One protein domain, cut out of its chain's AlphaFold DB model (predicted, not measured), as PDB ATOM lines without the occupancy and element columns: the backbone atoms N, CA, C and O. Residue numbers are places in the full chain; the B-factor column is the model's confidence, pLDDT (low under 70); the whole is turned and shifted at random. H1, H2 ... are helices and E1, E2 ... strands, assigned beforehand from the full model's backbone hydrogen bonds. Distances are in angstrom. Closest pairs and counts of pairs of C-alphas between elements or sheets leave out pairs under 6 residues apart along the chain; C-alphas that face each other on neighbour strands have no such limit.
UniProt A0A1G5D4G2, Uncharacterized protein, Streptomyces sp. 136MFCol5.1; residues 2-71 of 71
ATOM      1  N   GLU A   2     127.339 125.427 124.104       95.81
ATOM      2  CA  GLU A   2     128.735 125.308 124.564       95.81
ATOM      3  C   GLU A   2     129.571 126.578 124.329       95.81
ATOM      4  O   GLU A   2     130.248 127.045 125.240       95.81
ATOM      5  N   LEU A   3     129.431 127.215 123.158       95.69
ATOM      6  CA  LEU A   3     130.096 128.490 122.865       95.69
ATOM      7  C   LEU A   3     129.706 129.601 123.853       95.69
ATOM      8  O   LEU A   3     130.568 130.346 124.313       95.69
ATOM      9  N   LEU A   4     128.420 129.693 124.207       97.00
ATOM     10  CA  LEU A   4     127.938 130.695 125.159       97.00
ATOM     11  C   LEU A   4     128.561 130.474 126.542       97.00
ATOM     12  O   LEU A   4     129.066 131.411 127.153       97.00
ATOM     13  N   ARG A   5     128.588 129.217 126.999       98.00
ATOM     14  CA  ARG A   5     129.237 128.829 128.253       98.00
ATOM     15  C   ARG A   5     130.713 129.191 128.264       98.00
ATOM     16  O   ARG A   5     131.192 129.756 129.243       98.00
ATOM     17  N   TYR A   6     131.430 128.879 127.188       97.69
ATOM     18  CA  TYR A   6     132.841 129.226 127.054       97.69
ATOM     19  C   TYR A   6     133.055 130.740 127.150       97.69
ATOM     20  O   TYR A   6     133.908 131.188 127.914       97.69
ATOM     21  N   ALA A   7     132.263 131.532 126.426       97.94
ATOM     22  CA  ALA A   7     132.406 132.982 126.407       97.94
ATOM     23  C   ALA A   7     132.125 133.614 127.782       97.94
ATOM     24  O   ALA A   7     132.898 134.466 128.224       97.94
ATOM     25  N   LEU A   8     131.084 133.151 128.480       98.06
ATOM     26  CA  LEU A   8     130.738 133.602 129.834       98.06
ATOM     27  C   LEU A   8     131.796 133.191 130.863       98.06
ATOM     28  O   LEU A   8     132.332 134.036 131.575       98.06
ATOM     29  N   SER A   9     132.164 131.907 130.909       97.81
ATOM     30  CA  SER A   9     133.170 131.398 131.863       97.81
ATOM     31  C   SER A   9     134.565 131.981 131.627       97.81
ATOM     32  O   SER A   9     135.345 132.137 132.564       97.81
ATOM     33  N   SER A  10     134.871 132.368 130.388       97.69
ATOM     34  CA  SER A  10     136.110 133.065 130.041       97.69
ATOM     35  C   SER A  10     136.050 134.576 130.303       97.69
ATOM     36  O   SER A  10     137.058 135.257 130.092       97.69
ATOM     37  N   GLY A  11     134.908 135.115 130.740       97.75
ATOM     38  CA  GLY A  11     134.694 136.542 130.988       97.75
ATOM     39  C   GLY A  11     134.812 137.401 129.729       97.75
ATOM     40  O   GLY A  11     135.304 138.527 129.800       97.75
ATOM     41  N   LEU A  12     134.462 136.856 128.562       98.25
ATOM     42  CA  LEU A  12     134.523 137.561 127.275       98.25
ATOM     43  C   LEU A  12     133.245 138.349 126.996       98.25
ATOM     44  O   LEU A  12     133.286 139.378 126.331       98.25
ATOM     45  N   ILE A  13     132.119 137.868 127.513       98.19
ATOM     46  CA  ILE A  13     130.822 138.515 127.368       98.19
ATOM     47  C   ILE A  13     130.080 138.503 128.699       98.19
ATOM     48  O   ILE A  13     130.399 137.716 129.591       98.19
ATOM     49  N   GLU A  14     129.044 139.321 128.771       98.25
ATOM     50  CA  GLU A  14     128.009 139.306 129.796       98.25
ATOM     51  C   GLU A  14     126.649 139.105 129.122       98.25
ATOM     52  O   GLU A  14     126.413 139.575 128.004       98.25
ATOM     53  N   VAL A  15     125.748 138.408 129.810       97.44
ATOM     54  CA  VAL A  15     124.331 138.319 129.444       97.44
ATOM     55  C   VAL A  15     123.514 139.218 130.358       97.44
ATOM     56  O   VAL A  15     123.851 139.390 131.530       97.44
ATOM     57  N   GLY A  16     122.435 139.789 129.840       96.75
ATOM     58  CA  GLY A  16     121.624 140.709 130.618       96.75
ATOM     59  C   GLY A  16     120.374 141.187 129.906       96.75
ATOM     60  O   GLY A  16     119.929 140.619 128.905       96.75
ATOM     61  N   GLU A  17     119.827 142.271 130.434       95.44
ATOM     62  CA  GLU A  17     118.639 142.946 129.921       95.44
ATOM     63  C   GLU A  17     118.979 144.394 129.550       95.44
ATOM     64  O   GLU A  17     119.846 145.024 130.158       95.44
ATOM     65  N   LEU A  18     118.296 144.929 128.537       94.25
ATOM     66  CA  LEU A  18     118.317 146.359 128.240       94.25
ATOM     67  C   LEU A  18     117.188 147.034 129.016       94.25
ATOM     68  O   LEU A  18     116.013 146.760 128.775       94.25
ATOM     69  N   MET A  19     117.560 147.926 129.928       92.06
ATOM     70  CA  MET A  19     116.644 148.797 130.659       92.06
ATOM     71  C   MET A  19     116.782 150.244 130.174       92.06
ATOM     72  O   MET A  19     117.671 150.568 129.385       92.06
ATOM     73  N   GLU A  20     115.932 151.145 130.670       92.62
ATOM     74  CA  GLU A  20     116.017 152.582 130.354       92.62
ATOM     75  C   GLU A  20     117.385 153.185 130.709       92.62
ATOM     76  O   GLU A  20     117.868 154.097 130.043       92.62
ATOM     77  N   THR A  21     118.038 152.644 131.740       92.69
ATOM     78  CA  THR A  21     119.368 153.057 132.203       92.69
ATOM     79  C   THR A  21     120.522 152.420 131.421       92.69
ATOM     80  O   THR A  21     121.681 152.705 131.719       92.69
ATOM     81  N   GLY A  22     120.231 151.581 130.425       94.75
ATOM     82  CA  GLY A  22     121.215 150.853 129.629       94.75
ATOM     83  C   GLY A  22     121.247 149.355 129.936       94.75
ATOM     84  O   GLY A  22     120.296 148.782 130.468       94.75
ATOM     85  N   PHE A  23     122.345 148.706 129.544       96.31
ATOM     86  CA  PHE A  23     122.543 147.277 129.768       96.31
ATOM     87  C   PHE A  23     122.756 146.982 131.255       96.31
ATOM     88  O   PHE A  23     123.591 147.611 131.907       96.31
ATOM     89  N   VAL A  24     122.029 145.993 131.766       96.62
ATOM     90  CA  VAL A  24     122.191 145.480 133.124       96.62
ATOM     91  C   VAL A  24     122.501 143.995 133.055       96.62
ATOM     92  O   VAL A  24     121.660 143.186 132.658       96.62
ATOM     93  N   ALA A  25     123.729 143.653 133.445       97.38
ATOM     94  CA  ALA A  25     124.201 142.279 133.487       97.38
ATOM     95  C   ALA A  25     123.413 141.463 134.518       97.38
ATOM     96  O   ALA A  25     123.126 141.923 135.628       97.38
ATOM     97  N   TRP A  26     123.097 140.225 134.160       96.06
ATOM     98  CA  TRP A  26     122.581 139.254 135.111       96.06
ATOM     99  C   TRP A  26     123.671 138.829 136.095       96.06
ATOM    100  O   TRP A  26     124.857 138.777 135.774       96.06
ATOM    101  N   THR A  27     123.248 138.477 137.305       95.12
ATOM    102  CA  THR A  27     124.101 137.825 138.300       95.12
ATOM    103  C   THR A  27     124.083 136.302 138.108       95.12
ATOM    104  O   THR A  27     123.370 135.786 137.245       95.12
ATOM    105  N   GLY A  28     124.897 135.581 138.879       95.50
ATOM    106  CA  GLY A  28     125.003 134.119 138.810       95.50
ATOM    107  C   GLY A  28     126.231 133.632 138.043       95.50
ATOM    108  O   GLY A  28     126.998 134.424 137.494       95.50
ATOM    109  N   ASP A  29     126.442 132.318 138.054       96.88
ATOM    110  CA  ASP A  29     127.548 131.691 137.329       96.88
ATOM    111  C   ASP A  29     127.208 131.438 135.846       96.88
ATOM    112  O   ASP A  29     126.057 131.523 135.407       96.88
ATOM    113  N   ALA A  30     128.232 131.118 135.049       97.50
ATOM    114  CA  ALA A  30     128.078 130.885 133.613       97.50
ATOM    115  C   ALA A  30     127.097 129.741 133.291       97.50
ATOM    116  O   ALA A  30     126.423 129.773 132.262       97.50
ATOM    117  N   ASP A  31     126.996 128.730 134.151       97.75
ATOM    118  CA  ASP A  31     126.146 127.564 133.929       97.75
ATOM    119  C   ASP A  31     124.680 127.888 134.192       97.75
ATOM    120  O   ASP A  31     123.806 127.474 133.426       97.75
ATOM    121  N   GLU A  32     124.410 128.638 135.256       97.69
ATOM    122  CA  GLU A  32     123.103 129.191 135.579       97.69
ATOM    123  C   GLU A  32     122.598 130.099 134.461       97.69
ATOM    124  O   GLU A  32     121.486 129.909 133.961       97.69
ATOM    125  N   GLN A  33     123.444 131.015 133.999       97.62
ATOM    126  CA  GLN A  33     123.111 131.931 132.916       97.62
ATOM    127  C   GLN A  33     122.837 131.193 131.601       97.62
ATOM    128  O   GLN A  33     121.833 131.460 130.943       97.62
ATOM    129  N   VAL A  34     123.657 130.198 131.243       98.00
ATOM    130  CA  VAL A  34     123.418 129.346 130.064       98.00
ATOM    131  C   VAL A  34     122.092 128.601 130.178       98.00
ATOM    132  O   VAL A  34     121.344 128.579 129.204       98.00
ATOM    133  N   ARG A  35     121.777 128.019 131.345       97.75
ATOM    134  CA  ARG A  35     120.493 127.334 131.567       97.75
ATOM    135  C   ARG A  35     119.313 128.285 131.380       97.75
ATOM    136  O   ARG A  35     118.352 127.909 130.714       97.75
ATOM    137  N   ARG A  36     119.395 129.506 131.918       96.69
ATOM    138  CA  ARG A  36     118.349 130.526 131.761       96.69
ATOM    139  C   ARG A  36     118.158 130.914 130.292       96.69
ATOM    140  O   ARG A  36     117.031 130.884 129.811       96.69
ATOM    141  N   VAL A  37     119.245 131.192 129.568       96.75
ATOM    142  CA  VAL A  37     119.182 131.526 128.134       96.75
ATOM    143  C   VAL A  37     118.598 130.373 127.316       96.75
ATOM    144  O   VAL A  37     117.753 130.612 126.460       96.75
ATOM    145  N   THR A  38     119.001 129.124 127.575       97.31
ATOM    146  CA  THR A  38     118.427 127.957 126.881       97.31
ATOM    147  C   THR A  38     116.932 127.838 127.129       97.31
ATOM    148  O   THR A  38     116.188 127.705 126.169       97.31
ATOM    149  N   ALA A  39     116.489 127.953 128.383       96.50
ATOM    150  CA  ALA A  39     115.072 127.863 128.714       96.50
ATOM    151  C   ALA A  39     114.238 128.957 128.021       96.50
ATOM    152  O   ALA A  39     113.144 128.679 127.530       96.50
ATOM    153  N   ASP A  40     114.757 130.185 127.938       95.25
ATOM    154  CA  ASP A  40     114.086 131.269 127.217       95.25
ATOM    155  C   ASP A  40     114.030 131.024 125.707       95.25
ATOM    156  O   ASP A  40     112.989 131.256 125.095       95.25
ATOM    157  N   LEU A  41     115.115 130.539 125.099       96.31
ATOM    158  CA  LEU A  41     115.134 130.207 123.671       96.31
ATOM    159  C   LEU A  41     114.219 129.022 123.347       96.31
ATOM    160  O   LEU A  41     113.505 129.084 122.350       96.31
ATOM    161  N   ASP A  42     114.183 127.995 124.199       97.44
ATOM    162  CA  ASP A  42     113.275 126.853 124.060       97.44
ATOM    163  C   ASP A  42     111.808 127.310 124.102       97.44
ATOM    164  O   ASP A  42     111.007 126.889 123.274       97.44
ATOM    165  N   ARG A  43     111.456 128.235 125.007       97.19
ATOM    166  CA  ARG A  43     110.106 128.829 125.088       97.19
ATOM    167  C   ARG A  43     109.721 129.628 123.836       97.19
ATOM    168  O   ARG A  43     108.537 129.837 123.587       97.19
ATOM    169  N   LEU A  44     110.709 130.122 123.095       97.00
ATOM    170  CA  LEU A  44     110.535 130.935 121.891       97.00
ATOM    171  C   LEU A  44     110.745 130.125 120.605       97.00
ATOM    172  O   LEU A  44     110.951 130.724 119.550       97.00
ATOM    173  N   ASP A  45     110.753 128.790 120.688       97.31
ATOM    174  CA  ASP A  45     111.014 127.885 119.561       97.31
ATOM    175  C   ASP A  45     112.305 128.238 118.798       97.31
ATOM    176  O   ASP A  45     112.391 128.114 117.577       97.31
ATOM    177  N   TRP A  46     113.319 128.731 119.520       95.50
ATOM    178  CA  TRP A  46     114.588 129.210 118.966       95.50
ATOM    179  C   TRP A  46     114.448 130.327 117.913       95.50
ATOM    180  O   TRP A  46     115.383 130.594 117.155       95.50
ATOM    181  N   ALA A  47     113.316 131.033 117.906       96.12
ATOM    182  CA  ALA A  47     113.015 132.145 117.012       96.12
ATOM    183  C   ALA A  47     112.686 133.432 117.800       96.12
ATOM    184  O   ALA A  47     111.584 133.978 117.673       96.12
ATOM    185  N   PRO A  48     113.618 133.950 118.631       94.44
ATOM    186  CA  PRO A  48     113.364 135.148 119.416       94.44
ATOM    187  C   PRO A  48     113.187 136.373 118.508       94.44
ATOM    188  O   PRO A  48     114.001 136.652 117.627       94.44
ATOM    189  N   GLN A  49     112.144 137.158 118.768       94.19
ATOM    190  CA  GLN A  49     112.026 138.519 118.245       94.19
ATOM    191  C   GLN A  49     112.972 139.463 119.004       94.19
ATOM    192  O   GLN A  49     113.408 139.162 120.122       94.19
ATOM    193  N   LEU A  50     113.275 140.627 118.426       89.75
ATOM    194  CA  LEU A  50     114.123 141.629 119.073       89.75
ATOM    195  C   LEU A  50     113.577 141.992 120.464       89.75
ATOM    196  O   LEU A  50     112.407 142.337 120.604       89.75
ATOM    197  N   GLY A  51     114.428 141.892 121.488       88.50
ATOM    198  CA  GLY A  51     114.060 142.186 122.876       88.50
ATOM    199  C   GLY A  51     113.184 141.135 123.570       88.50
ATOM    200  O   GLY A  51     112.800 141.349 124.712       88.50
ATOM    201  N   SER A  52     112.875 140.003 122.928       90.00
ATOM    202  CA  SER A  52     112.043 138.942 123.535       90.00
ATOM    203  C   SER A  52     112.815 137.940 124.406       90.00
ATOM    204  O   SER A  52     112.205 137.074 125.034       90.00
ATOM    205  N   SER A  53     114.145 138.046 124.431       91.56
ATOM    206  CA  SER A  53     115.056 137.159 125.155       91.56
ATOM    207  C   SER A  53     116.206 137.986 125.753       91.56
ATOM    208  O   SER A  53     116.008 139.120 126.185       91.56
ATOM    209  N   VAL A  54     117.407 137.422 125.778       93.88
ATOM    210  CA  VAL A  54     118.606 137.983 126.393       93.88
ATOM    211  C   VAL A  54     119.345 138.961 125.478       93.88
ATOM    212  O   VAL A  54     119.365 138.806 124.254       93.88
ATOM    213  N   TRP A  55     120.021 139.934 126.086       96.00
ATOM    214  CA  TRP A  55     121.013 140.779 125.428       96.00
ATOM    215  C   TRP A  55     122.426 140.328 125.787       96.00
ATOM    216  O   TRP A  55     122.686 139.910 126.915       96.00
ATOM    217  N   LEU A  56     123.340 140.423 124.822       96.06
ATOM    218  CA  LEU A  56     124.755 140.103 124.994       96.06
ATOM    219  C   LEU A  56     125.577 141.385 124.904       96.06
ATOM    220  O   LEU A  56     125.378 142.178 123.984       96.06
ATOM    221  N   SER A  57     126.524 141.554 125.822       97.44
ATOM    222  CA  SER A  57     127.500 142.641 125.793       97.44
ATOM    223  C   SER A  57     128.909 142.067 125.853       97.44
ATOM    224  O   SER A  57     129.172 141.154 126.634       97.44
ATOM    225  N   ASN A  58     129.831 142.592 125.046       97.75
ATOM    226  CA  ASN A  58     131.242 142.255 125.200       97.75
ATOM    227  C   ASN A  58     131.779 142.888 126.485       97.75
ATOM    228  O   ASN A  58     131.487 144.043 126.796       97.75
ATOM    229  N   THR A  59     132.631 142.158 127.198       97.81
ATOM    230  CA  THR A  59     133.472 142.774 128.227       97.81
ATOM    231  C   THR A  59     134.655 143.483 127.567       97.81
ATOM    232  O   THR A  59     134.991 143.220 126.411       97.81
ATOM    233  N   ALA A  60     135.386 144.304 128.327       97.62
ATOM    234  CA  ALA A  60     136.642 144.891 127.852       97.62
ATOM    235  C   ALA A  60     137.644 143.825 127.349       97.62
ATOM    236  O   ALA A  60     138.341 144.042 126.356       97.62
ATOM    237  N   LYS A  61     137.677 142.652 128.001       97.94
ATOM    238  CA  LYS A  61     138.500 141.503 127.600       97.94
ATOM    239  C   LYS A  61     138.012 140.889 126.285       97.94
ATOM    240  O   LYS A  61     138.832 140.566 125.427       97.94
ATOM    241  N   GLY A  62     136.699 140.719 126.127       97.75
ATOM    242  CA  GLY A  62     136.103 140.229 124.881       97.75
ATOM    243  C   GLY A  62     136.402 141.147 123.704       97.75
ATOM    244  O   GLY A  62     136.849 140.688 122.656       97.75
ATOM    245  N   ASP A  63     136.254 142.451 123.915       97.88
ATOM    246  CA  ASP A  63     136.563 143.486 122.934       97.88
ATOM    247  C   ASP A  63     138.035 143.484 122.511       97.88
ATOM    248  O   ASP A  63     138.355 143.624 121.328       97.88
ATOM    249  N   GLU A  64     138.955 143.321 123.463       97.12
ATOM    250  CA  GLU A  64     140.378 143.198 123.157       97.12
ATOM    251  C   GLU A  64     140.667 141.955 122.307       97.12
ATOM    252  O   GLU A  64     141.384 142.050 121.308       97.12
ATOM    253  N   LEU A  65     140.091 140.807 122.669       95.50
ATOM    254  CA  LEU A  65     140.255 139.570 121.910       95.50
ATOM    255  C   LEU A  65     139.692 139.703 120.490       95.50
ATOM    256  O   LEU A  65     140.365 139.314 119.538       95.50
ATOM    257  N   ALA A  66     138.498 140.279 120.341       93.25
ATOM    258  CA  ALA A  66     137.856 140.475 119.045       93.25
ATOM    259  C   ALA A  66     138.713 141.348 118.119       93.25
ATOM    260  O   ALA A  66     138.954 140.982 116.972       93.25
ATOM    261  N   ARG A  67     139.261 142.459 118.631       94.81
ATOM    262  CA  ARG A  67     140.141 143.342 117.848       94.81
ATOM    263  C   ARG A  67     141.403 142.645 117.340       94.81
ATOM    264  O   ARG A  67     141.842 142.954 116.240       94.81
ATOM    265  N   ARG A  68     141.974 141.707 118.105       91.00
ATOM    266  CA  ARG A  68     143.173 140.952 117.690       91.00
ATOM    267  C   ARG A  68     142.911 139.972 116.546       91.00
ATOM    268  O   ARG A  68     143.852 139.626 115.849       91.00
ATOM    269  N   GLN A  69     141.670 139.518 116.375       80.81
ATOM    270  CA  GLN A  69     141.286 138.574 115.318       80.81
ATOM    271  C   GLN A  69     140.872 139.271 114.014       80.81
ATOM    272  O   GLN A  69     140.791 138.630 112.972       80.81
ATOM    273  N   SER A  70     140.593 140.575 114.075       69.50
ATOM    274  CA  SER A  70     140.224 141.400 112.918       69.50
ATOM    275  C   SER A  70     141.428 142.044 112.211       69.50
ATOM    276  O   SER A  70     141.222 142.863 111.315       69.50
ATOM    277  N   GLY A  71     142.652 141.741 112.659       51.66
ATOM    278  CA  GLY A  71     143.915 142.293 112.154       51.66
ATOM    279  C   GLY A  71     144.717 141.315 111.312       51.66
ATOM    280  O   GLY A  71     144.518 140.090 111.470       51.66
TER     281      GLY A  71
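Overview. This is residues 2 to 71 of the 71 residues of an uncharacterized protein of Streptomyces sp. 136MFCol5.1 (UniProt A0A1G5D4G2). A small, twisted three-stranded sheet has H1 and H2 meeting in a corner beside it, while H3 points away from where E3 ends. The printed part has 70 residues, mixed in class, in the order H1 E1 E2 H2 E3 H3; the antiparallel sheet runs E2 E1 E3. It is only just compact, close to loose, with radius of gyration of the C-alphas 12.9 A and spans 38 by 30 by 24 A.

Arrangement. H1, residues 2 to 9, touches residues 30 to 34 alone of H2, residues 30 to 43, at a steep tilt of 42 degrees, opposite ways; their closest C-alphas, Leu 8 and Ala 30, are 5.4 A apart. E1, residues 13 to 19, forms a hairpin with E2, residues 22 to 25, with N 17 and O 24 within hydrogen-bond range at 3.0 A. E3, residues 55 to 58, is E1's other antiparallel neighbour, with N 14 and O 57 at 2.8 A. E2, H2 and E3 form a split strand-helix-strand unit, two strands of one sheet with a helix between them along the chain and E1 between them in the sheet; its crossover is right-handed. H1, H2 and H3, residues 60 to 69, only graze the sheet; every O i to N i+4 pair in them is within range.

Along the chain. H1 begins at C-alpha 2 (128.735, 125.308, 124.564). E1 is 17.8 A long, H2 20.0 A; H3, 14.8 A, ends at C-alpha 69 (141.286, 138.574, 115.318).

Size, cuts and confidence. The printed part has no cut. H2 to E3 is a long link; residues 70 to 71 are under pLDDT 70.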